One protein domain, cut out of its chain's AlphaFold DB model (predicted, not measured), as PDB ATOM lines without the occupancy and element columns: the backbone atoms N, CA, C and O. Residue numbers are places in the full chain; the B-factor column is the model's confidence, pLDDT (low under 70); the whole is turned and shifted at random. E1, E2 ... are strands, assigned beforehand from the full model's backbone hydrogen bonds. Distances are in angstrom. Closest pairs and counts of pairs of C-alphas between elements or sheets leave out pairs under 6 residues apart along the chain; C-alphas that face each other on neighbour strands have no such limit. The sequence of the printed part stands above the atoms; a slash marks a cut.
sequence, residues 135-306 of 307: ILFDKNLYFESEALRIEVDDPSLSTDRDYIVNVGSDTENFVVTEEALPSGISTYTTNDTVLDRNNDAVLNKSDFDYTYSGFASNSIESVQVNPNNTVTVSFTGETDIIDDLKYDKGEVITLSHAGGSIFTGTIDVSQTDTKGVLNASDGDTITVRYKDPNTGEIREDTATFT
ATOM      1  N   ILE A 135     -32.407 -44.407  29.859       93.62
ATOM      2  CA  ILE A 135     -31.617 -44.937  28.757       93.62
ATOM      3  C   ILE A 135     -31.309 -46.389  29.075       93.62
ATOM      4  O   ILE A 135     -30.916 -46.688  30.200       93.62
ATOM      5  N   LEU A 136     -31.559 -47.280  28.120       92.06
ATOM      6  CA  LEU A 136     -31.414 -48.718  28.301       92.06
ATOM      7  C   LEU A 136     -30.776 -49.347  27.067       92.06
ATOM      8  O   LEU A 136     -31.188 -49.081  25.933       92.06
ATOM      9  N   PHE A 137     -29.817 -50.239  27.288       93.56
ATOM     10  CA  PHE A 137     -29.452 -51.241  26.296       93.56
ATOM     11  C   PHE A 137     -30.543 -52.314  26.201       93.56
ATOM     12  O   PHE A 137     -31.165 -52.687  27.197       93.56
ATOM     13  N   ASP A 138     -30.752 -52.878  25.008       91.56
ATOM     14  CA  ASP A 138     -31.711 -53.981  24.842       91.56
ATOM     15  C   ASP A 138     -31.211 -55.321  25.426       91.56
ATOM     16  O   ASP A 138     -32.000 -56.243  25.663       91.56
ATOM     17  N   LYS A 139     -29.903 -55.415  25.692       90.75
ATOM     18  CA  LYS A 139     -29.207 -56.545  26.316       90.75
ATOM     19  C   LYS A 139     -28.093 -56.047  27.237       90.75
ATOM     20  O   LYS A 139     -27.533 -54.979  27.040       90.75
ATOM     21  N   ASN A 140     -27.694 -56.889  28.186       91.75
ATOM     22  CA  ASN A 140     -26.534 -56.654  29.051       91.75
ATOM     23  C   ASN A 140     -25.231 -57.305  28.540       91.75
ATOM     24  O   ASN A 140     -24.187 -57.147  29.169       91.75
ATOM     25  N   LEU A 141     -25.288 -58.061  27.439       90.94
ATOM     26  CA  LEU A 141     -24.158 -58.770  26.839       90.94
ATOM     27  C   LEU A 141     -24.279 -58.734  25.313       90.94
ATOM     28  O   LEU A 141     -25.332 -59.104  24.787       90.94
ATOM     29  N   TYR A 142     -23.200 -58.343  24.637       91.62
ATOM     30  CA  TYR A 142     -23.118 -58.263  23.179       91.62
ATOM     31  C   TYR A 142     -21.930 -59.038  22.624       91.62
ATOM     32  O   TYR A 142     -20.873 -59.095  23.259       91.62
ATOM     33  N   PHE A 143     -22.121 -59.598  21.427       90.88
ATOM     34  CA  PHE A 143     -21.100 -60.359  20.709       90.88
ATOM     35  C   PHE A 143     -20.516 -59.629  19.499       90.88
ATOM     36  O   PHE A 143     -21.101 -58.662  19.004       90.88
ATOM     37  N   GLU A 144     -19.368 -60.094  18.995       87.56
ATOM     38  CA  GLU A 144     -18.794 -59.563  17.755       87.56
ATOM     39  C   GLU A 144     -19.823 -59.638  16.613       87.56
ATOM     40  O   GLU A 144     -20.506 -60.647  16.425       87.56
ATOM     41  N   SER A 145     -19.919 -58.566  15.819       85.25
ATOM     42  CA  SER A 145     -20.899 -58.416  14.731       85.25
ATOM     43  C   SER A 145     -22.366 -58.285  15.167       85.25
ATOM     44  O   SER A 145     -23.247 -58.278  14.302       85.25
ATOM     45  N   GLU A 146     -22.668 -58.184  16.466       91.12
ATOM     46  CA  GLU A 146     -23.977 -57.705  16.910       91.12
ATOM     47  C   GLU A 146     -24.045 -56.173  16.841       91.12
ATOM     48  O   GLU A 146     -23.056 -55.467  17.044       91.12
ATOM     49  N   ALA A 147     -25.244 -55.659  16.573       92.69
ATOM     50  CA  ALA A 147     -25.536 -54.245  16.730       92.69
ATOM     51  C   ALA A 147     -25.997 -53.985  18.168       92.69
ATOM     52  O   ALA A 147     -26.927 -54.643  18.647       92.69
ATOM     53  N   LEU A 148     -25.378 -53.010  18.833       93.44
ATOM     54  CA  LEU A 148     -25.912 -52.430  20.061       93.44
ATOM     55  C   LEU A 148     -27.202 -51.722  19.720       93.44
ATOM     56  O   LEU A 148     -27.242 -50.938  18.770       93.44
ATOM     57  N   ARG A 149     -28.234 -51.955  20.521       94.94
ATOM     58  CA  ARG A 149     -29.473 -51.205  20.422       94.94
ATOM     59  C   ARG A 149     -29.729 -50.484  21.726       94.94
ATOM     60  O   ARG A 149     -29.640 -51.070  22.802       94.94
ATOM     61  N   ILE A 150     -30.070 -49.211  21.588       95.62
ATOM     62  CA  ILE A 150     -30.350 -48.321  22.706       95.62
ATOM     63  C   ILE A 150     -31.770 -47.798  22.571       95.62
ATOM     64  O   ILE A 150     -32.225 -47.483  21.465       95.62
ATOM     65  N   GLU A 151     -32.452 -47.731  23.704       96.75
ATOM     66  CA  GLU A 151     -33.759 -47.122  23.871       96.75
ATOM     67  C   GLU A 151     -33.650 -45.974  24.876       96.75
ATOM     68  O   GLU A 151     -33.088 -46.141  25.958       96.75
ATOM     69  N   VAL A 152     -34.175 -44.810  24.504       96.12
ATOM     70  CA  VAL A 152     -34.381 -43.674  25.399       96.12
ATOM     71  C   VAL A 152     -35.878 -43.451  25.525       96.12
ATOM     72  O   VAL A 152     -36.544 -43.195  24.522       96.12
ATOM     73  N   ASP A 153     -36.406 -43.556  26.741       94.38
ATOM     74  CA  ASP A 153     -37.772 -43.141  27.065       94.38
ATOM     75  C   ASP A 153     -37.697 -41.762  27.708       94.38
ATOM     76  O   ASP A 153     -37.299 -41.648  28.867       94.38
ATOM     77  N   ASP A 154     -38.008 -40.719  26.941       93.31
ATOM     78  CA  ASP A 154     -38.013 -39.344  27.423       93.31
ATOM     79  C   ASP A 154     -39.168 -38.546  26.780       93.31
ATOM     80  O   ASP A 154     -39.121 -38.194  25.595       93.31
ATOM     81  N   PRO A 155     -40.229 -38.226  27.545       90.19
ATOM     82  CA  PRO A 155     -41.387 -37.501  27.026       90.19
ATOM     83  C   PRO A 155     -41.136 -36.010  26.788       90.19
ATOM     84  O   PRO A 155     -42.011 -35.332  26.244       90.19
ATOM     85  N   SER A 156     -39.986 -35.481  27.202       90.25
ATOM     86  CA  SER A 156     -39.595 -34.094  26.954       90.25
ATOM     87  C   SER A 156     -38.999 -33.874  25.567       90.25
ATOM     88  O   SER A 156     -38.998 -32.745  25.064       90.25
ATOM     89  N   LEU A 157     -38.518 -34.944  24.931       92.44
ATOM     90  CA  LEU A 157     -37.894 -34.869  23.623       92.44
ATOM     91  C   LEU A 157     -38.920 -34.585  22.517       92.44
ATOM     92  O   LEU A 157     -40.033 -35.108  22.473       92.44
ATOM     93  N   SER A 158     -38.518 -33.735  21.576       94.75
ATOM     94  CA  SER A 158     -39.289 -33.407  20.381       94.75
ATOM     95  C   SER A 158     -39.230 -34.550  19.373       94.75
ATOM     96  O   SER A 158     -38.161 -34.986  18.969       94.75
ATOM     97  N   THR A 159     -40.384 -34.970  18.866       95.88
ATOM     98  CA  THR A 159     -40.486 -36.031  17.848       95.88
ATOM     99  C   THR A 159     -40.114 -35.577  16.433       95.88
ATOM    100  O   THR A 159     -40.152 -36.378  15.504       95.88
ATOM    101  N   ASP A 160     -39.793 -34.294  16.242       96.00
ATOM    102  CA  ASP A 160     -39.551 -33.690  14.925       96.00
ATOM    103  C   ASP A 160     -38.061 -33.655  14.541       96.00
ATOM    104  O   ASP A 160     -37.687 -33.042  13.537       96.00
ATOM    105  N   ARG A 161     -37.192 -34.261  15.357       94.88
ATOM    106  CA  ARG A 161     -35.747 -34.324  15.126       94.88
ATOM    107  C   ARG A 161     -35.149 -35.610  15.676       94.88
ATOM    108  O   ARG A 161     -35.736 -36.252  16.543       94.88
ATOM    109  N   ASP A 162     -33.959 -35.919  15.184       95.00
ATOM    110  CA  ASP A 162     -33.110 -36.954  15.753       95.00
ATOM    111  C   ASP A 162     -32.252 -36.385  16.893       95.00
ATOM    112  O   ASP A 162     -31.986 -35.177  16.953       95.00
ATOM    113  N   TYR A 163     -31.816 -37.280  17.773       96.19
ATOM    114  CA  TYR A 163     -30.942 -36.995  18.911       96.19
ATOM    115  C   TYR A 163     -29.671 -37.827  18.831       96.19
ATOM    116  O   TYR A 163     -29.625 -38.829  18.124       96.19
ATOM    117  N   ILE A 164     -28.636 -37.417  19.548       95.50
ATOM    118  CA  ILE A 164     -27.345 -38.096  19.585       95.50
ATOM    119  C   ILE A 164     -27.064 -38.533  21.018       95.50
ATOM    120  O   ILE A 164     -27.295 -37.776  21.953       95.50
ATOM    121  N   VAL A 165     -26.552 -39.747  21.201       95.94
ATOM    122  CA  VAL A 165     -25.975 -40.179  22.481       95.94
ATOM    123  C   VAL A 165     -24.564 -40.689  22.268       95.94
ATOM    124  O   VAL A 165     -24.286 -41.392  21.293       95.94
ATOM    125  N   ASN A 166     -23.680 -40.338  23.196       95.25
ATOM    126  CA  ASN A 166     -22.315 -40.837  23.210       95.25
ATOM    127  C   ASN A 166     -22.312 -42.290  23.683       95.25
ATOM    128  O   ASN A 166     -22.933 -42.621  24.699       95.25
ATOM    129  N   VAL A 167     -21.573 -43.135  22.972       94.94
ATOM    130  CA  VAL A 167     -21.333 -44.527  23.344       94.94
ATOM    131  C   VAL A 167     -19.832 -44.777  23.322       94.94
ATOM    132  O   VAL A 167     -19.126 -44.266  22.461       94.94
ATOM    133  N   GLY A 168     -19.325 -45.520  24.297       93.81
ATOM    134  CA  GLY A 168     -17.905 -45.846  24.371       93.81
ATOM    135  C   GLY A 168     -17.671 -47.168  25.085       93.81
ATOM    136  O   GLY A 168     -18.506 -47.601  25.883       93.81
ATOM    137  N   SER A 169     -16.539 -47.801  24.803       93.88
ATOM    138  CA  SER A 169     -16.020 -48.939  25.565       93.88
ATOM    139  C   SER A 169     -14.893 -48.502  26.506       93.88
ATOM    140  O   SER A 169     -14.304 -47.439  26.329       93.88
ATOM    141  N   ASP A 170     -14.539 -49.339  27.482       90.50
ATOM    142  CA  ASP A 170     -13.352 -49.117  28.327       90.50
ATOM    143  C   ASP A 170     -12.029 -49.095  27.524       90.50
ATOM    144  O   ASP A 170     -11.022 -48.546  27.987       90.50
ATOM    145  N   THR A 171     -12.007 -49.697  26.328       86.44
ATOM    146  CA  THR A 171     -10.839 -49.698  25.433       86.44
ATOM    147  C   THR A 171     -10.753 -48.420  24.597       86.44
ATOM    148  O   THR A 171      -9.648 -47.945  24.298       86.44
ATOM    149  N   GLU A 172     -11.888 -47.833  24.225       82.31
ATOM    150  CA  GLU A 172     -11.932 -46.591  23.461       82.31
ATOM    151  C   GLU A 172     -11.734 -45.373  24.358       82.31
ATOM    152  O   GLU A 172     -12.328 -45.213  25.419       82.31
ATOM    153  N   ASN A 173     -10.856 -44.475  23.919       78.62
ATOM    154  CA  ASN A 173     -10.669 -43.193  24.575       78.62
ATOM    155  C   ASN A 173     -11.172 -42.105  23.640       78.62
ATOM    156  O   ASN A 173     -10.816 -42.090  22.463       78.62
ATOM    157  N   PHE A 174     -11.919 -41.151  24.186       86.19
ATOM    158  CA  PHE A 174     -12.255 -39.931  23.468       86.19
ATOM    159  C   PHE A 174     -10.972 -39.162  23.148       86.19
ATOM    160  O   PHE A 174     -10.125 -38.941  24.021       86.19
ATOM    161  N   VAL A 175     -10.810 -38.767  21.886       91.94
ATOM    162  CA  VAL A 175      -9.607 -38.069  21.423       91.94
ATOM    163  C   VAL A 175      -9.987 -36.677  20.949       91.94
ATOM    164  O   VAL A 175     -10.789 -36.515  20.033       91.94
ATOM    165  N   VAL A 176      -9.362 -35.657  21.533       95.81
ATOM    166  CA  VAL A 176      -9.457 -34.296  20.997       95.81
ATOM    167  C   VAL A 176      -8.735 -34.264  19.654       95.81
ATOM    168  O   VAL A 176      -7.540 -34.558  19.571       95.81
ATOM    169  N   THR A 177      -9.465 -33.904  18.608       96.62
ATOM    170  CA  THR A 177      -8.967 -33.779  17.241       96.62
ATOM    171  C   THR A 177      -8.885 -32.304  16.879       96.62
ATOM    172  O   THR A 177      -9.780 -31.530  17.201       96.62
ATOM    173  N   GLU A 178      -7.794 -31.911  16.227       97.19
ATOM    174  CA  GLU A 178      -7.569 -30.563  15.708       97.19
ATOM    175  C   GLU A 178      -7.242 -30.674  14.221       97.19
ATOM    176  O   GLU A 178      -6.278 -31.342  13.839       97.19
ATOM    177  N   GLU A 179      -8.067 -30.052  13.386       96.12
ATOM    178  CA  GLU A 179      -7.953 -30.112  11.934       96.12
ATOM    179  C   GLU A 179      -7.712 -28.718  11.363       96.12
ATOM    180  O   GLU A 179      -8.547 -27.821  11.507       96.12
ATOM    181  N   ALA A 180      -6.582 -28.567  10.672       96.00
ATOM    182  CA  ALA A 180      -6.291 -27.373   9.895       96.00
ATOM    183  C   ALA A 180      -7.248 -27.289   8.704       96.00
ATOM    184  O   ALA A 180      -7.357 -28.228   7.904       96.00
ATOM    185  N   LEU A 181      -7.930 -26.157   8.567       95.88
ATOM    186  CA  LEU A 181      -8.907 -25.953   7.511       95.88
ATOM    187  C   LEU A 181      -8.219 -25.475   6.220       95.88
ATOM    188  O   LEU A 181      -7.334 -24.616   6.249       95.88
ATOM    189  N   PRO A 182      -8.620 -25.989   5.042       95.19
ATOM    190  CA  PRO A 182      -8.229 -25.396   3.767       95.19
ATOM    191  C   PRO A 182      -8.651 -23.924   3.696       95.19
ATOM    192  O   PRO A 182      -9.691 -23.566   4.231       95.19
ATOM    193  N   SER A 183      -7.906 -23.076   2.987       95.00
ATOM    194  CA  SER A 183      -8.335 -21.689   2.743       95.00
ATOM    195  C   SER A 183      -9.378 -21.596   1.628       95.00
ATOM    196  O   SER A 183      -9.337 -22.366   0.664       95.00
ATOM    197  N   GLY A 184     -10.279 -20.619   1.738       95.06
ATOM    198  CA  GLY A 184     -11.253 -20.282   0.702       95.06
ATOM    199  C   GLY A 184     -12.501 -21.165   0.707       95.06
ATOM    200  O   GLY A 184     -13.230 -21.178  -0.284       95.06
ATOM    201  N   ILE A 185     -12.747 -21.933   1.774       96.69
ATOM    202  CA  ILE A 185     -13.958 -22.755   1.907       96.69
ATOM    203  C   ILE A 185     -14.932 -22.112   2.892       96.69
ATOM    204  O   ILE A 185     -14.529 -21.519   3.886       96.69
ATOM    205  N   SER A 186     -16.229 -22.249   2.632       97.31
ATOM    206  CA  SER A 186     -17.298 -21.815   3.546       97.31
ATOM    207  C   SER A 186     -17.947 -22.980   4.296       97.31
ATOM    208  O   SER A 186     -18.807 -22.770   5.145       97.31
ATOM    209  N   THR A 187     -17.568 -24.216   3.969       98.25
ATOM    210  CA  THR A 187     -18.112 -25.442   4.561       98.25
ATOM    211  C   THR A 187     -17.020 -26.492   4.682       98.25
ATOM    212  O   THR A 187     -16.270 -26.695   3.727       98.25
ATOM    213  N   TYR A 188     -16.986 -27.211   5.797       98.31
ATOM    214  CA  TYR A 188     -16.053 -28.302   6.054       98.31
ATOM    215  C   TYR A 188     -16.799 -29.506   6.637       98.31
ATOM    216  O   TYR A 188     -17.741 -29.324   7.397       98.31
ATOM    217  N   THR A 189     -16.420 -30.731   6.268       98.31
ATOM    218  CA  THR A 189     -16.992 -31.958   6.853       98.31
ATOM    219  C   THR A 189     -15.904 -32.710   7.595       98.31
ATOM    220  O   THR A 189     -14.845 -32.944   7.015       98.31
ATOM    221  N   THR A 190     -16.170 -33.078   8.847       97.62
ATOM    222  CA  THR A 190     -15.204 -33.771   9.703       97.62
ATOM    223  C   THR A 190     -14.780 -35.117   9.117       97.62
ATOM    224  O   THR A 190     -15.573 -35.841   8.498       97.62
ATOM    225  N   ASN A 191     -13.510 -35.472   9.329       95.69
ATOM    226  CA  ASN A 191     -12.988 -36.761   8.885       95.69
ATOM    227  C   ASN A 191     -13.439 -37.916   9.777       95.69
ATOM    228  O   ASN A 191     -13.529 -39.035   9.274       95.69
ATOM    229  N   ASP A 192     -13.805 -37.642  11.028       95.19
ATOM    230  CA  ASP A 192     -14.278 -38.618  12.010       95.19
ATOM    231  C   ASP A 192     -15.695 -38.279  12.506       95.19
ATOM    232  O   ASP A 192     -16.263 -37.229  12.174       95.19
ATOM    233  N   THR A 193     -16.297 -39.212  13.240       95.19
ATOM    234  CA  THR A 193     -17.522 -38.961  14.007       95.19
ATOM    235  C   THR A 193     -17.236 -37.991  15.148       95.19
ATOM    236  O   THR A 193     -16.105 -37.906  15.634       95.19
ATOM    237  N   VAL A 194     -18.250 -37.222  15.538       95.88
ATOM    238  CA  VAL A 194     -18.113 -36.175  16.555       95.88
ATOM    239  C   VAL A 194     -18.950 -36.538  17.769       95.88
ATOM    240  O   VAL A 194     -20.137 -36.823  17.624       95.88
ATOM    241  N   LEU A 195     -18.328 -36.513  18.946       95.44
ATOM    242  CA  LEU A 195     -19.017 -36.672  20.220       95.44
ATOM    243  C   LEU A 195     -19.805 -35.417  20.568       95.44
ATOM    244  O   LEU A 195     -19.377 -34.294  20.301       95.44
ATOM    245  N   ASP A 196     -20.922 -35.623  21.248       95.88
ATOM    246  CA  ASP A 196     -21.640 -34.559  21.929       95.88
ATOM    247  C   ASP A 196     -20.885 -34.203  23.220       95.88
ATOM    248  O   ASP A 196     -20.979 -34.884  24.243       95.88
ATOM    249  N   ARG A 197     -20.071 -33.148  23.169       94.12
ATOM    250  CA  ARG A 197     -19.144 -32.798  24.254       94.12
ATOM    251  C   ARG A 197     -19.896 -32.331  25.497       94.12
ATOM    252  O   ARG A 197     -19.436 -32.545  26.624       94.12
ATOM    253  N   ASN A 198     -21.023 -31.652  25.311       91.88
ATOM    254  CA  ASN A 198     -21.792 -31.069  26.406       91.88
ATOM    255  C   ASN A 198     -22.910 -32.016  26.920       91.88
ATOM    256  O   ASN A 198     -23.496 -31.752  27.980       91.88
ATOM    257  N   ASN A 199     -23.100 -33.145  26.225       90.75
ATOM    258  CA  ASN A 199     -24.092 -34.193  26.444       90.75
ATOM    259  C   ASN A 199     -25.543 -33.689  26.360       90.75
ATOM    260  O   ASN A 199     -26.391 -34.253  27.034       90.75
ATOM    261  N   ASP A 200     -25.858 -32.628  25.614       92.38
ATOM    262  CA  ASP A 200     -27.222 -32.083  25.465       92.38
ATOM    263  C   ASP A 200     -28.103 -32.836  24.443       92.38
ATOM    264  O   ASP A 200     -29.219 -32.408  24.130       92.38
ATOM    265  N   ALA A 201     -27.602 -33.973  23.965       94.19
ATOM    266  CA  ALA A 201     -28.161 -34.863  22.965       94.19
ATOM    267  C   ALA A 201     -28.281 -34.261  21.554       94.19
ATOM    268  O   ALA A 201     -28.954 -34.836  20.690       94.19
ATOM    269  N   VAL A 202     -27.649 -33.113  21.282       95.19
ATOM    270  CA  VAL A 202     -27.712 -32.429  19.986       95.19
ATOM    271  C   VAL A 202     -26.353 -31.858  19.595       95.19
ATOM    272  O   VAL A 202     -25.948 -30.802  20.067       95.19
ATOM    273  N   LEU A 203     -25.727 -32.435  18.567       96.25
ATOM    274  CA  LEU A 203     -24.514 -31.856  17.985       96.25
ATOM    275  C   LEU A 203     -24.782 -30.465  17.397       96.25
ATOM    276  O   LEU A 203     -25.524 -30.291  16.423       96.25
ATOM    277  N   ASN A 204     -24.152 -29.460  17.990       96.62
ATOM    278  CA  ASN A 204     -24.325 -28.060  17.659       96.62
ATOM    279  C   ASN A 204     -22.988 -27.304  17.730       96.62
ATOM    280  O   ASN A 204     -21.911 -27.885  17.762       96.62
ATOM    281  N   LYS A 205     -23.024 -25.967  17.673       97.44
ATOM    282  CA  LYS A 205     -21.798 -25.148  17.637       97.44
ATOM    283  C   LYS A 205     -20.937 -25.289  18.890       97.44
ATOM    284  O   LYS A 205     -19.749 -25.008  18.815       97.44
ATOM    285  N   SER A 206     -21.542 -25.627  20.028       97.12
ATOM    286  CA  SER A 206     -20.837 -25.717  21.309       97.12
ATOM    287  C   SER A 206     -19.960 -26.966  21.439       97.12
ATOM    288  O   SER A 206     -19.089 -26.994  22.305       97.12
ATOM    289  N   ASP A 207     -20.117 -27.931  20.531       97.56
ATOM    290  CA  ASP A 207     -19.288 -29.141  20.448       97.56
ATOM    291  C   ASP A 207     -17.975 -28.924  19.682       97.56
ATOM    292  O   ASP A 207     -17.152 -29.832  19.563       97.56
ATOM    293  N   PHE A 208     -17.759 -27.709  19.176       98.00
ATOM    294  CA  PHE A 208     -16.595 -27.344  18.381       98.00
ATOM    295  C   PHE A 208     -15.891 -26.124  18.966       98.00
ATOM    296  O   PHE A 208     -16.528 -25.128  19.314       98.00
ATOM    297  N   ASP A 209     -14.559 -26.144  18.948       97.12
ATOM    298  CA  ASP A 209     -13.757 -24.934  19.105       97.12
ATOM    299  C   ASP A 209     -13.201 -24.526  17.743       97.12
ATOM    300  O   ASP A 209     -12.381 -25.224  17.148       97.12
ATOM    301  N   TYR A 210     -13.635 -23.373  17.244       95.94
ATOM    302  CA  TYR A 210     -13.120 -22.797  16.006       95.94
ATOM    303  C   TYR A 210     -12.192 -21.625  16.314       95.94
ATOM    304  O   TYR A 210     -12.604 -20.640  16.931       95.94
ATOM    305  N   THR A 211     -10.939 -21.727  15.872       93.12
ATOM    306  CA  THR A 211      -9.952 -20.652  16.008       93.12
ATOM    307  C   THR A 211      -9.757 -19.982  14.656       93.12
ATOM    308  O   THR A 211      -9.148 -20.557  13.760       93.12
ATOM    309  N   TYR A 212     -10.261 -18.754  14.526       88.12
ATOM    310  CA  TYR A 212     -10.023 -17.910  13.358       88.12
ATOM    311  C   TYR A 212      -8.798 -17.023  13.573       88.12
ATOM    312  O   TYR A 212      -8.697 -16.347  14.603       88.12
ATOM    313  N   SER A 213      -7.893 -16.978  12.598       82.38
ATOM    314  CA  SER A 213      -6.642 -16.214  12.715       82.38
ATOM    315  C   SER A 213      -6.364 -15.243  11.555       82.38
ATOM    316  O   SER A 213      -5.309 -14.604  11.523       82.38
ATOM    317  N   GLY A 214      -7.328 -15.049  10.649       79.31
ATOM    318  CA  GLY A 214      -7.260 -14.054   9.574       79.31
ATOM    319  C   GLY A 214      -7.602 -12.608   9.989       79.31
ATOM    320  O   GLY A 214      -7.771 -12.272  11.162       79.31
ATOM    321  N   PHE A 215      -7.704 -11.711   8.999       71.75
ATOM    322  CA  PHE A 215      -7.938 -10.268   9.212       71.75
ATOM    323  C   PHE A 215      -9.420  -9.849   9.275       71.75
ATOM    324  O   PHE A 215      -9.703  -8.692   9.596       71.75
ATOM    325  N   ALA A 216     -10.359 -10.734   8.926       80.50
ATOM    326  CA  ALA A 216     -11.799 -10.466   8.964       80.50
ATOM    327  C   ALA A 216     -12.437 -11.015  10.257       80.50
ATOM    328  O   ALA A 216     -11.750 -11.306  11.225       80.50
ATOM    329  N   SER A 217     -13.763 -11.116  10.317       85.75
ATOM    330  CA  SER A 217     -14.444 -11.921  11.335       85.75
ATOM    331  C   SER A 217     -14.994 -13.169  10.663       85.75
ATOM    332  O   SER A 217     -15.728 -13.032   9.685       85.75
ATOM    333  N   ASN A 218     -14.687 -14.346  11.197       93.81
ATOM    334  CA  ASN A 218     -15.330 -15.594  10.805       93.81
ATOM    335  C   ASN A 218     -15.772 -16.363  12.055       93.81
ATOM    336  O   ASN A 218     -15.231 -16.172  13.146       93.81
ATOM    337  N   SER A 219     -16.786 -17.201  11.910       96.38
ATOM    338  CA  SER A 219     -17.344 -18.026  12.980       96.38
ATOM    339  C   SER A 219     -18.173 -19.159  12.393       96.38
ATOM    340  O   SER A 219     -18.591 -19.086  11.236       96.38
ATOM    341  N   ILE A 220     -18.460 -20.180  13.201       98.12
ATOM    342  CA  ILE A 220     -19.394 -21.238  12.817       98.12
ATOM    343  C   ILE A 220     -20.804 -20.643  12.674       98.12
ATOM    344  O   ILE A 220     -21.392 -20.124  13.630       98.12
ATOM    345  N   GLU A 221     -21.376 -20.745  11.478       97.88
ATOM    346  CA  GLU A 221     -22.742 -20.340  11.152       97.88
ATOM    347  C   GLU A 221     -23.752 -21.438  11.484       97.88
ATOM    348  O   GLU A 221     -24.781 -21.153  12.102       97.88
ATOM    349  N   SER A 222     -23.462 -22.685  11.118       97.88
ATOM    350  CA  SER A 222     -24.349 -23.822  11.361       97.88
ATOM    351  C   SER A 222     -23.581 -25.138  11.416       97.88
ATOM    352  O   SER A 222     -22.437 -25.232  10.969       97.88
ATOM    353  N   VAL A 223     -24.233 -26.136  12.002       98.19
ATOM    354  CA  VAL A 223     -23.736 -27.494  12.193       98.19
ATOM    355  C   VAL A 223     -24.822 -28.436  11.686       98.19
ATOM    356  O   VAL A 223     -25.990 -28.268  12.038       98.19
ATOM    357  N   GLN A 224     -24.449 -29.383  10.828       97.44
ATOM    358  CA  GLN A 224     -25.346 -30.390  10.274       97.44
ATOM    359  C   GLN A 224     -24.741 -31.778  10.479       97.44
ATOM    360  O   GLN A 224     -23.647 -32.058   9.991       97.44
ATOM    361  N   VAL A 225     -25.474 -32.655  11.164       95.75
ATOM    362  CA  VAL A 225     -25.095 -34.062  11.325       95.75
ATOM    363  C   VAL A 225     -25.414 -34.826  10.041       95.75
ATOM    364  O   VAL A 225     -26.498 -34.691   9.468       95.75
ATOM    365  N   ASN A 226     -24.452 -35.615   9.573       94.94
ATOM    366  CA  ASN A 226     -24.597 -36.485   8.414       94.94
ATOM    367  C   ASN A 226     -25.029 -37.899   8.841       94.94
ATOM    368  O   ASN A 226     -24.773 -38.294   9.974       94.94
ATOM    369  N   PRO A 227     -25.585 -38.726   7.934       90.19
ATOM    370  CA  PRO A 227     -26.056 -40.077   8.274       90.19
ATOM    371  C   PRO A 227     -24.996 -41.043   8.827       90.19
ATOM    372  O   PRO A 227     -25.341 -42.088   9.359       90.19
ATOM    373  N   ASN A 228     -23.708 -40.736   8.653       89.38
ATOM    374  CA  ASN A 228     -22.588 -41.509   9.195       89.38
ATOM    375  C   ASN A 228     -21.982 -40.861  10.454       89.38
ATOM    376  O   ASN A 228     -20.809 -41.090  10.742       89.38
ATOM    377  N   ASN A 229     -22.735 -39.980  11.115       91.44
ATOM    378  CA  ASN A 229     -22.360 -39.227  12.310       91.44
ATOM    379  C   ASN A 229     -21.119 -38.323  12.162       91.44
ATOM    380  O   ASN A 229     -20.604 -37.799  13.147       91.44
ATOM    381  N   THR A 230     -20.640 -38.095  10.932       95.50
ATOM    382  CA  THR A 230     -19.771 -36.939  10.659       95.50
ATOM    383  C   THR A 230     -20.581 -35.664  10.705       95.50
ATOM    384  O   THR A 230     -21.805 -35.681  10.568       95.50
ATOM    385  N   VAL A 231     -19.888 -34.540  10.816       97.69
ATOM    386  CA  VAL A 231     -20.538 -33.246  10.915       97.69
ATOM    387  C   VAL A 231     -20.046 -32.324   9.814       97.69
ATOM    388  O   VAL A 231     -18.846 -32.153   9.612       97.69
ATOM    389  N   THR A 232     -20.988 -31.714   9.101       98.50
ATOM    390  CA  THR A 232     -20.719 -30.607   8.189       98.50
ATOM    391  C   THR A 232     -20.904 -29.287   8.934       98.50
ATOM    392  O   THR A 232     -21.996 -28.949   9.386       98.50
ATOM    393  N   VAL A 233     -19.817 -28.532   9.049       98.62
ATOM    394  CA  VAL A 233     -19.750 -27.212   9.673       98.62
ATOM    395  C   VAL A 233     -19.757 -26.158   8.571       98.62
ATOM    396  O   VAL A 233     -18.930 -26.204   7.659       98.62
ATOM    397  N   SER A 234     -20.687 -25.208   8.643       98.56
ATOM    398  CA  SER A 234     -20.711 -24.035   7.757       98.56
ATOM    399  C   SER A 234     -20.206 -22.810   8.504       98.56
ATOM    400  O   SER A 234     -20.518 -22.632   9.683       98.56
ATOM    401  N   PHE A 235     -19.465 -21.948   7.817       97.88
ATOM    402  CA  PHE A 235     -18.855 -20.743   8.372       97.88
ATOM    403  C   PHE A 235     -19.511 -19.482   7.803       97.88
ATOM    404  O   PHE A 235     -19.982 -19.474   6.668       97.88
ATOM    405  N   THR A 236     -19.512 -18.393   8.578       97.12
ATOM    406  CA  THR A 236     -20.082 -17.098   8.152       97.12
ATOM    407  C   THR A 236     -19.295 -16.427   7.018       97.12
ATOM    408  O   THR A 236     -19.811 -15.523   6.358       97.12
ATOM    409  N   GLY A 237     -18.062 -16.870   6.770       94.94
ATOM    410  CA  GLY A 237     -17.220 -16.476   5.647       94.94
ATOM    411  C   GLY A 237     -16.223 -17.570   5.261       94.94
ATOM    412  O   GLY A 237     -16.220 -18.663   5.824       94.94
ATOM    413  N   GLU A 238     -15.366 -17.270   4.286       95.44
ATOM    414  CA  GLU A 238     -14.298 -18.183   3.866       95.44
ATOM    415  C   GLU A 238     -13.224 -18.338   4.957       95.44
ATOM    416  O   GLU A 238     -12.821 -17.362   5.596       95.44
ATOM    417  N   THR A 239     -12.754 -19.566   5.156       95.06
ATOM    418  CA  THR A 239     -11.635 -19.910   6.046       95.06
ATOM    419  C   THR A 239     -10.280 -19.461   5.478       95.06
ATOM    420  O   THR A 239     -10.103 -19.302   4.263       95.06
ATOM    421  N   ASP A 240      -9.288 -19.290   6.348       93.19
ATOM    422  CA  ASP A 240      -7.880 -19.041   6.000       93.19
ATOM    423  C   ASP A 240      -7.003 -20.283   6.282       93.19
ATOM    424  O   ASP A 240      -7.415 -21.203   6.978       93.19
ATOM    425  N   ILE A 241      -5.776 -20.325   5.751       89.44
ATOM    426  CA  ILE A 241      -4.845 -21.472   5.856       89.44
ATOM    427  C   ILE A 241      -4.342 -21.757   7.283       89.44
ATOM    428  O   ILE A 241      -3.615 -22.726   7.493       89.44
ATOM    429  N   ILE A 242      -4.630 -20.860   8.220       91.88
ATOM    430  CA  ILE A 242      -4.228 -20.912   9.632       91.88
ATOM    431  C   ILE A 242      -5.443 -21.047  10.561       91.88
ATOM    432  O   ILE A 242      -5.308 -20.906  11.776       91.88
ATOM    433  N   ASP A 243      -6.629 -21.266   9.995       95.12
ATOM    434  CA  ASP A 243      -7.821 -21.556  10.777       95.12
ATOM    435  C   ASP A 243      -7.856 -23.035  11.159       95.12
ATOM    436  O   ASP A 243      -7.616 -23.907  10.321       95.12
ATOM    437  N   ASP A 244      -8.248 -23.306  12.402       96.44
ATOM    438  CA  ASP A 244      -8.329 -24.660  12.945       96.44
ATOM    439  C   ASP A 244      -9.727 -24.933  13.509       96.44
ATOM    440  O   ASP A 244     -10.350 -24.070  14.145       96.44
ATOM    441  N   LEU A 245     -10.206 -26.160  13.306       97.69
ATOM    442  CA  LEU A 245     -11.415 -26.692  13.928       97.69
ATOM    443  C   LEU A 245     -11.035 -27.806  14.903       97.69
ATOM    444  O   LEU A 245     -10.371 -28.768  14.516       97.69
ATOM    445  N   LYS A 246     -11.479 -27.693  16.155       98.00
ATOM    446  CA  LYS A 246     -11.285 -28.720  17.182       98.00
ATOM    447  C   LYS A 246     -12.608 -29.320  17.609       98.00
ATOM    448  O   LYS A 246     -13.586 -28.594  17.762       98.00
ATOM    449  N   TYR A 247     -12.613 -30.624  17.833       97.81
ATOM    450  CA  TYR A 247     -13.762 -31.388  18.313       97.81
ATOM    451  C   TYR A 247     -13.282 -32.673  18.986       97.81
ATOM    452  O   TYR A 247     -12.133 -33.081  18.805       97.81
ATOM    453  N   ASP A 248     -14.154 -33.320  19.750       96.50
ATOM    454  CA  ASP A 248     -13.838 -34.607  20.362       96.50
ATOM    455  C   ASP A 248     -14.353 -35.707  19.438       96.50
ATOM    456  O   ASP A 248     -15.543 -35.753  19.120       96.50
ATOM    457  N   LYS A 249     -13.448 -36.559  18.952       94.62
ATOM    458  CA  LYS A 249     -13.843 -37.715  18.152       94.62
ATOM    459  C   LYS A 249     -14.201 -38.891  19.051       94.62
ATOM    460  O   LYS A 249     -13.570 -39.099  20.094       94.62
ATOM    461  N   GLY A 250     -15.179 -39.654  18.590       92.50
ATOM    462  CA  GLY A 250     -15.656 -40.876  19.218       92.50
ATOM    463  C   GLY A 250     -17.009 -41.287  18.656       92.50
ATOM    464  O   GLY A 250     -17.542 -40.671  17.726       92.50
ATOM    465  N   GLU A 251     -17.541 -42.356  19.213       92.94
ATOM    466  CA  GLU A 251     -18.661 -43.097  18.675       92.94
ATOM    467  C   GLU A 251     -19.962 -42.562  19.260       92.94
ATOM    468  O   GLU A 251     -20.101 -42.271  20.450       92.94
ATOM    469  N   VAL A 252     -20.945 -42.407  18.383       94.38
ATOM    470  CA  VAL A 252     -22.253 -41.891  18.762       94.38
ATOM    471  C   VAL A 252     -23.348 -42.681  18.079       94.38
ATOM    472  O   VAL A 252     -23.158 -43.224  16.985       94.38
ATOM    473  N   ILE A 253     -24.514 -42.702  18.708       95.25
ATOM    474  CA  ILE A 253     -25.725 -43.292  18.153       95.25
ATOM    475  C   ILE A 253     -26.710 -42.178  17.835       95.25
ATOM    476  O   ILE A 253     -27.037 -41.373  18.705       95.25
ATOM    477  N   THR A 254     -27.214 -42.170  16.599       95.56
ATOM    478  CA  THR A 254     -28.372 -41.349  16.240       95.56
ATOM    479  C   THR A 254     -29.648 -42.057  16.691       95.56
ATOM    480  O   THR A 254     -29.927 -43.182  16.270       95.56
ATOM    481  N   LEU A 255     -30.403 -41.400  17.563       96.62
ATOM    482  CA  LEU A 255     -31.691 -41.832  18.077       96.62
ATOM    483  C   LEU A 255     -32.816 -41.203  17.255       96.62
ATOM    484  O   LEU A 255     -32.907 -39.980  17.148       96.62
ATOM    485  N   SER A 256     -33.713 -42.042  16.745       96.50
ATOM    486  CA  SER A 256     -34.913 -41.614  16.025       96.50
ATOM    487  C   SER A 256     -36.176 -41.997  16.790       96.50
ATOM    488  O   SER A 256     -36.213 -43.011  17.492       96.50
ATOM    489  N   HIS A 257     -37.231 -41.194  16.634       97.12
ATOM    490  CA  HIS A 257     -38.518 -41.428  17.293       97.12
ATOM    491  C   HIS A 257     -39.126 -42.777  16.885       97.12
ATOM    492  O   HIS A 257     -39.359 -43.041  15.704       97.12
ATOM    493  N   ALA A 258     -39.403 -43.626  17.873       95.81
ATOM    494  CA  ALA A 258     -39.972 -44.962  17.698       95.81
ATOM    495  C   ALA A 258     -41.454 -45.048  18.119       95.81
ATOM    496  O   ALA A 258     -42.130 -46.030  17.804       95.81
ATOM    497  N   GLY A 259     -41.978 -44.014  18.788       93.56
ATOM    498  CA  GLY A 259     -43.383 -43.891  19.179       93.56
ATOM    499  C   GLY A 259     -43.559 -43.484  20.642       93.56
ATOM    500  O   GLY A 259     -42.769 -43.853  21.500       93.56
ATOM    501  N   GLY A 260     -44.616 -42.724  20.949       92.75
ATOM    502  CA  GLY A 260     -44.804 -42.183  22.300       92.75
ATOM    503  C   GLY A 260     -43.631 -41.282  22.695       92.75
ATOM    504  O   GLY A 260     -43.301 -40.370  21.940       92.75
ATOM    505  N   SER A 261     -43.013 -41.570  23.835       93.75
ATOM    506  CA  SER A 261     -41.786 -40.953  24.357       93.75
ATOM    507  C   SER A 261     -40.514 -41.750  24.035       93.75
ATOM    508  O   SER A 261     -39.438 -41.410  24.510       93.75
ATOM    509  N   ILE A 262     -40.625 -42.805  23.221       95.69
ATOM    510  CA  ILE A 262     -39.526 -43.724  22.934       95.69
ATOM    511  C   ILE A 262     -38.736 -43.271  21.708       95.69
ATOM    512  O   ILE A 262     -39.295 -43.042  20.627       95.69
ATOM    513  N   PHE A 263     -37.418 -43.233  21.859       97.44
ATOM    514  CA  PHE A 263     -36.429 -43.021  20.813       97.44
ATOM    515  C   PHE A 263     -35.463 -44.201  20.792       97.44
ATOM    516  O   PHE A 263     -35.081 -44.717  21.838       97.44
ATOM    517  N   THR A 264     -35.062 -44.650  19.605       97.12
ATOM    518  CA  THR A 264     -34.150 -45.794  19.476       97.12
ATOM    519  C   THR A 264     -33.062 -45.531  18.460       97.12
ATOM    520  O   THR A 264     -33.304 -44.859  17.458       97.12
ATOM    521  N   GLY A 265     -31.902 -46.136  18.672       96.56
ATOM    522  CA  GLY A 265     -30.809 -46.129  17.711       96.56
ATOM    523  C   GLY A 265     -29.956 -47.383  17.824       96.56
ATOM    524  O   GLY A 265     -30.084 -48.159  18.777       96.56
ATOM    525  N   THR A 266     -29.108 -47.593  16.822       95.12
ATOM    526  CA  THR A 266     -28.203 -48.741  16.765       95.12
ATOM    527  C   THR A 266     -26.813 -48.342  16.301       95.12
ATOM    528  O   THR A 266     -26.686 -47.463  15.448       95.12
ATOM    529  N   ILE A 267     -25.796 -49.039  16.796       93.75
ATOM    530  CA  ILE A 267     -24.421 -48.972  16.288       93.75
ATOM    531  C   ILE A 267     -23.853 -50.388  16.211       93.75
ATOM    532  O   ILE A 267     -24.126 -51.215  17.082       93.75
ATOM    533  N   ASP A 268     -23.091 -50.683  15.164       91.56
ATOM    534  CA  ASP A 268     -22.389 -51.962  15.056       91.56
ATOM    535  C   ASP A 268     -21.205 -51.999  16.035       91.56
ATOM    536  O   ASP A 268     -20.571 -50.970  16.281       91.56
ATOM    537  N   VAL A 269     -20.882 -53.184  16.564       87.00
ATOM    538  CA  VAL A 269     -19.693 -53.406  17.408       87.00
ATOM    539  C   VAL A 269     -18.712 -54.332  16.714       87.00
ATOM    540  O   VAL A 269     -19.085 -55.367  16.151       87.00
ATOM    541  N   SER A 270     -17.436 -53.977  16.787       85.81
ATOM    542  CA  SER A 270     -16.330 -54.762  16.250       85.81
ATOM    543  C   SER A 270     -15.122 -54.695  17.183       85.81
ATOM    544  O   SER A 270     -15.004 -53.783  17.988       85.81
ATOM    545  N   GLN A 271     -14.181 -55.628  17.041       81.56
ATOM    546  CA  GLN A 271     -12.846 -55.504  17.648       81.56
ATOM    547  C   GLN A 271     -11.889 -54.634  16.817       81.56
ATOM    548  O   GLN A 271     -10.717 -54.456  17.160       81.56
ATOM    549  N   THR A 272     -12.339 -54.171  15.649       78.62
ATOM    550  CA  THR A 272     -11.561 -53.307  14.765       78.62
ATOM    551  C   THR A 272     -12.132 -51.904  14.783       78.62
ATOM    552  O   THR A 272     -13.246 -51.702  14.299       78.62
ATOM    553  N   ASP A 273     -11.323 -50.946  15.224       79.38
ATOM    554  CA  ASP A 273     -11.612 -49.518  15.097       79.38
ATOM    555  C   ASP A 273     -11.894 -49.174  13.626       79.38
ATOM    556  O   ASP A 273     -11.028 -49.245  12.745       79.38
ATOM    557  N   THR A 274     -13.166 -48.903  13.355       82.62
ATOM    558  CA  THR A 274     -13.676 -48.459  12.066       82.62
ATOM    559  C   THR A 274     -14.624 -47.313  12.344       82.62
ATOM    560  O   THR A 274     -15.510 -47.427  13.177       82.62
ATOM    561  N   LYS A 275     -14.483 -46.221  11.597       83.50
ATOM    562  CA  LYS A 275     -15.335 -45.040  11.739       83.50
ATOM    563  C   LYS A 275     -16.827 -45.396  11.801       83.50
ATOM    564  O   LYS A 275     -17.368 -45.941  10.836       83.50
ATOM    565  N   GLY A 276     -17.480 -44.997  12.892       79.44
ATOM    566  CA  GLY A 276     -18.908 -45.237  13.122       79.44
ATOM    567  C   GLY A 276     -19.251 -46.661  13.573       79.44
ATOM    568  O   GLY A 276     -20.421 -47.031  13.523       79.44
ATOM    569  N   VAL A 277     -18.256 -47.449  13.984       86.44
ATOM    570  CA  VAL A 277     -18.393 -48.779  14.587       86.44
ATOM    571  C   VAL A 277     -17.722 -48.718  15.952       86.44
ATOM    572  O   VAL A 277     -16.582 -48.274  16.037       86.44
ATOM    573  N   LEU A 278     -18.407 -49.176  16.998       88.56
ATOM    574  CA  LEU A 278     -17.833 -49.217  18.338       88.56
ATOM    575  C   LEU A 278     -16.712 -50.255  18.399       88.56
ATOM    576  O   LEU A 278     -16.955 -51.428  18.098       88.56
ATOM    577  N   ASN A 279     -15.512 -49.846  18.809       91.25
ATOM    578  CA  ASN A 279     -14.418 -50.770  19.069       91.25
ATOM    579  C   ASN A 279     -14.492 -51.299  20.507       91.25
ATOM    580  O   ASN A 279     -14.309 -50.555  21.470       91.25
ATOM    581  N   ALA A 280     -14.707 -52.600  20.668       91.62
ATOM    582  CA  ALA A 280     -14.735 -53.251  21.974       91.62
ATOM    583  C   ALA A 280     -13.899 -54.539  21.985       91.62
ATOM    584  O   ALA A 280     -13.869 -55.313  21.026       91.62
ATOM    585  N   SER A 281     -13.210 -54.774  23.097       92.19
ATOM    586  CA  SER A 281     -12.418 -55.969  23.396       92.19
ATOM    587  C   SER A 281     -13.127 -56.881  24.402       92.19
ATOM    588  O   SER A 281     -14.046 -56.467  25.102       92.19
ATOM    589  N   ASP A 282     -12.716 -58.153  24.463       93.06
ATOM    590  CA  ASP A 282     -13.304 -59.143  25.379       93.06
ATOM    591  C   ASP A 282     -13.307 -58.662  26.836       93.06
ATOM    592  O   ASP A 282     -12.250 -58.390  27.411       93.06
ATOM    593  N   GLY A 283     -14.500 -58.600  27.429       92.69
ATOM    594  CA  GLY A 283     -14.712 -58.153  28.799       92.69
ATOM    595  C   GLY A 283     -14.847 -56.640  28.970       92.69
ATOM    596  O   GLY A 283     -15.002 -56.206  30.111       92.69
ATOM    597  N   ASP A 284     -14.816 -55.853  27.891       95.31
ATOM    598  CA  ASP A 284     -15.024 -54.407  27.971       95.31
ATOM    599  C   ASP A 284     -16.420 -54.073  28.497       95.31
ATOM    600  O   ASP A 284     -17.423 -54.684  28.099       95.31
ATOM    601  N   THR A 285     -16.488 -53.050  29.350       95.06
ATOM    602  CA  THR A 285     -17.747 -52.383  29.678       95.06
ATOM    603  C   THR A 285     -18.063 -51.387  28.574       95.06
ATOM    604  O   THR A 285     -17.267 -50.501  28.270       95.06
ATOM    605  N   ILE A 286     -19.239 -51.526  27.977       94.88
ATOM    606  CA  ILE A 286     -19.815 -50.557  27.053       94.88
ATOM    607  C   ILE A 286     -20.713 -49.641  27.872       94.88
ATOM    608  O   ILE A 286     -21.582 -50.118  28.599       94.88
ATOM    609  N   THR A 287     -20.513 -48.336  27.741       93.81
ATOM    610  CA  THR A 287     -21.270 -47.310  28.459       93.81
ATOM    611  C   THR A 287     -21.990 -46.413  27.465       93.81
ATOM    612  O   THR A 287     -21.391 -45.957  26.489       93.81
ATOM    613  N   VAL A 288     -23.261 -46.116  27.737       94.38
ATOM    614  CA  VAL A 288     -24.000 -45.046  27.057       94.38
ATOM    615  C   VAL A 288     -24.403 -43.979  28.061       94.38
ATOM    616  O   VAL A 288     -24.776 -44.291  29.192       94.38
ATOM    617  N   ARG A 289     -24.333 -42.711  27.648       92.75
ATOM    618  CA  ARG A 289     -24.761 -41.572  28.464       92.75
ATOM    619  C   ARG A 289     -25.772 -40.712  27.734       92.75
ATOM    620  O   ARG A 289     -25.636 -40.445  26.544       92.75
ATOM    621  N   TYR A 290     -26.742 -40.232  28.496       92.12
ATOM    622  CA  TYR A 290     -27.767 -39.304  28.049       92.12
ATOM    623  C   TYR A 290     -28.024 -38.278  29.144       92.12
ATOM    624  O   TYR A 290     -28.244 -38.656  30.291       92.12
ATOM    625  N   LYS A 291     -27.987 -36.984  28.829       92.44
ATOM    626  CA  LYS A 291     -28.389 -35.954  29.786       92.44
ATOM    627  C   LYS A 291     -29.829 -35.569  29.514       92.44
ATOM    628  O   LYS A 291     -30.165 -35.105  28.431       92.44
ATOM    629  N   ASP A 292     -30.644 -35.703  30.538       89.69
ATOM    630  CA  ASP A 292     -32.012 -35.229  30.530       89.69
ATOM    631  C   ASP A 292     -32.033 -33.700  30.312       89.69
ATOM    632  O   ASP A 292     -31.446 -32.962  31.114       89.69
ATOM    633  N   PRO A 293     -32.660 -33.184  29.244       86.00
ATOM    634  CA  PRO A 293     -32.641 -31.757  28.940       86.00
ATOM    635  C   PRO A 293     -33.493 -30.926  29.906       86.00
ATOM    636  O   PRO A 293     -33.258 -29.720  30.023       86.00
ATOM    637  N   ASN A 294     -34.452 -31.537  30.610       85.19
ATOM    638  CA  ASN A 294     -35.290 -30.848  31.589       85.19
ATOM    639  C   ASN A 294     -34.593 -30.746  32.942       85.19
ATOM    640  O   ASN A 294     -34.499 -29.660  33.518       85.19
ATOM    641  N   THR A 295     -34.092 -31.876  33.444       85.81
ATOM    642  CA  THR A 295     -33.516 -31.952  34.794       85.81
ATOM    643  C   THR A 295     -32.015 -31.671  34.809       85.81
ATOM    644  O   THR A 295     -31.452 -31.297  35.838       85.81
ATOM    645  N   GLY A 296     -31.340 -31.837  33.669       88.19
ATOM    646  CA  GLY A 296     -29.884 -31.812  33.563       88.19
ATOM    647  C   GLY A 296     -29.197 -33.040  34.166       88.19
ATOM    648  O   GLY A 296     -27.962 -33.068  34.197       88.19
ATOM    649  N   GLU A 297     -29.957 -34.028  34.657       89.31
ATOM    650  CA  GLU A 297     -29.427 -35.272  35.216       89.31
ATOM    651  C   GLU A 297     -28.803 -36.136  34.114       89.31
ATOM    652  O   GLU A 297     -29.352 -36.277  33.025       89.31
ATOM    653  N   ILE A 298     -27.657 -36.754  34.410       90.50
ATOM    654  CA  ILE A 298     -27.037 -37.735  33.516       90.50
ATOM    655  C   ILE A 298     -27.643 -39.107  33.816       90.50
ATOM    656  O   ILE A 298     -27.548 -39.607  34.938       90.50
ATOM    657  N   ARG A 299     -28.253 -39.708  32.800       91.31
ATOM    658  CA  ARG A 299     -28.651 -41.112  32.732       91.31
ATOM    659  C   ARG A 299     -27.514 -41.910  32.103       91.31
ATOM    660  O   ARG A 299     -26.898 -41.473  31.131       91.31
ATOM    661  N   GLU A 300     -27.237 -43.070  32.673       93.12
ATOM    662  CA  GLU A 300     -26.180 -43.969  32.225       93.12
ATOM    663  C   GLU A 300     -26.704 -45.403  32.291       93.12
ATOM    664  O   GLU A 300     -27.402 -45.757  33.244       93.12
ATOM    665  N   ASP A 301     -26.361 -46.205  31.289       93.44
ATOM    666  CA  ASP A 301     -26.534 -47.656  31.318       93.44
ATOM    667  C   ASP A 301     -25.263 -48.336  30.799       93.44
ATOM    668  O   ASP A 301     -24.446 -47.718  30.104       93.44
ATOM    669  N   THR A 302     -25.080 -49.604  31.169       93.81
ATOM    670  CA  THR A 302     -23.871 -50.372  30.856       93.81
ATOM    671  C   THR A 302     -24.190 -51.774  30.352       93.81
ATOM    672  O   THR A 302     -25.121 -52.428  30.821       93.81
ATOM    673  N   ALA A 303     -23.369 -52.266  29.430       91.31
ATOM    674  CA  ALA A 303     -23.385 -53.643  28.948       91.31
ATOM    675  C   ALA A 303     -21.955 -54.193  28.870       91.31
ATOM    676  O   ALA A 303     -20.987 -53.444  28.974       91.31
ATOM    677  N   THR A 304     -21.799 -55.502  28.687       92.88
ATOM    678  CA  THR A 304     -20.485 -56.138  28.502       92.88
ATOM    679  C   THR A 304     -20.319 -56.636  27.070       92.88
ATOM    680  O   THR A 304     -21.278 -57.118  26.465       92.88
ATOM    681  N   PHE A 305     -19.100 -56.562  26.535       92.69
ATOM    682  CA  PHE A 305     -18.739 -57.169  25.254       92.69
ATOM    683  C   PHE A 305     -18.023 -58.516  25.427       92.69
ATOM    684  O   PHE A 305     -17.200 -58.697  26.327       92.69
ATOM    685  N   THR A 306     -18.302 -59.470  24.543       89.31
ATOM    686  CA  THR A 306     -17.578 -60.745  24.439       89.31
ATOM    687  C   THR A 306     -17.466 -61.141  22.967       89.31
ATOM    688  O   THR A 306     -18.497 -61.256  22.327       89.31
TER     689      THR A 306
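This is residues 135 to 306 of the 307 residues of the protein "Pilin_N domain-containing protein" of Haloquadratum walsbyi J07HQW2 (UniProt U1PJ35). Two lobes stand end to end: the larger is one eight-stranded sheet that curls like part of a barrel, nearly closing where E1 comes back beside E14, and the smaller is two three-stranded sheets, E5 E10 E7 and E6 E9 E8, loosely face to face. E10 runs on into E11 from the smaller lobe to the larger, and the link of residues 190 to 207 lies near the middle. The printed part has 172 residues with no named helix and fourteen named strands, E1 to E14 in chain order; its class is all strand, though under half of the residues, 84, are in named elements. The large sheet runs E1 E3 E12 E11 E4 E13 E14 E2 and is mixed; the two small sheets are antiparallel. The whole is compact, with a radius of gyration of the C-alphas of 17.1 A, and only just elongated, spanning 54 by 35 by 24 A.

Start in the large sheet at C-alpha 135, (-31.617, -44.937, 28.757), where E1, residues 135 to 137, begins. Across the sheet come E3, residues 147 to 153 and 19.5 A long; E12, residues 262 to 270, 26.5 A; and E11, residues 251 to 259, 24.7 A. Then come E4, residues 163 to 169, 20.2 A; E13, residues 285 to 291, 19.6 A; E14, residues 298 to 306, 26.5 A; and E2, residues 141 to 143. E14 ends at C-alpha 306, (-17.578, -60.745, 24.439). For one small sheet, find C-alpha 175 at (-9.607, -38.069, 21.423), where E5, residues 175 to 180, begins; with it go E10, residues 244 to 249, and E7, residues 208 to 211. The other holds E6, residues 187 to 189, E9, residues 231 to 235, and E8, residues 220 to 225.

The large sheet is a folded sheet, bent back on itself into two leaves that face each other: E1 E3 E12 face E4 E13 E14 E2, with E11 as the hinge. It is strongly twisted, and its curl is 273 degrees. E3 is antiparallel to E12, with N 148 and O 267 2.8 A apart, within hydrogen-bond range. Look along E11 for staggered pairing: residues 251 to 255 pair with E4, where N 255 and O 163 are 2.7 A apart, and residues 256 to 259 pair with E12, its hairpin partner, where N 258 and O 262 are 2.8 A apart. E13 and E14 form a hairpin, with N 299 and O 290 2.7 A apart. E14 and E2 are parallel, with N 142 and O 304 2.9 A apart. Between the edge strand E1 and E14 the closest C-alphas are those of Leu 136 and Asp 301, 5.8 A apart. E10 runs on into E11 across a break of 1 residue, at 68 degrees. E10 is the inner strand of its sheet: N 177 of E5 and O 247 are 2.8 A apart, and N 246 and O 209 of E7 are 2.8 A apart. In the other sheet E8 and E9 form a hairpin, with N 221 and O 234 2.7 A apart, and N 233 of E9 and O 188 of E6 are 2.8 A apart. Between the two small sheets, the closest C-alphas of E7 and E8 are those of Tyr 210 and Ile 220, 7.2 A apart.

The two C-alphas farthest apart, those of Leu 141 and Phe 215, are 54.1 A apart. The printed part has no cut. Its long links are E6 to E7, 18 residues, and E12 to E13, 14 residues; in the latter, residues 278 to 279 pair parallel with residues 269 to 270 of E12. The mean pLDDT of the printed part is 92.9, and no printed residue is under 70.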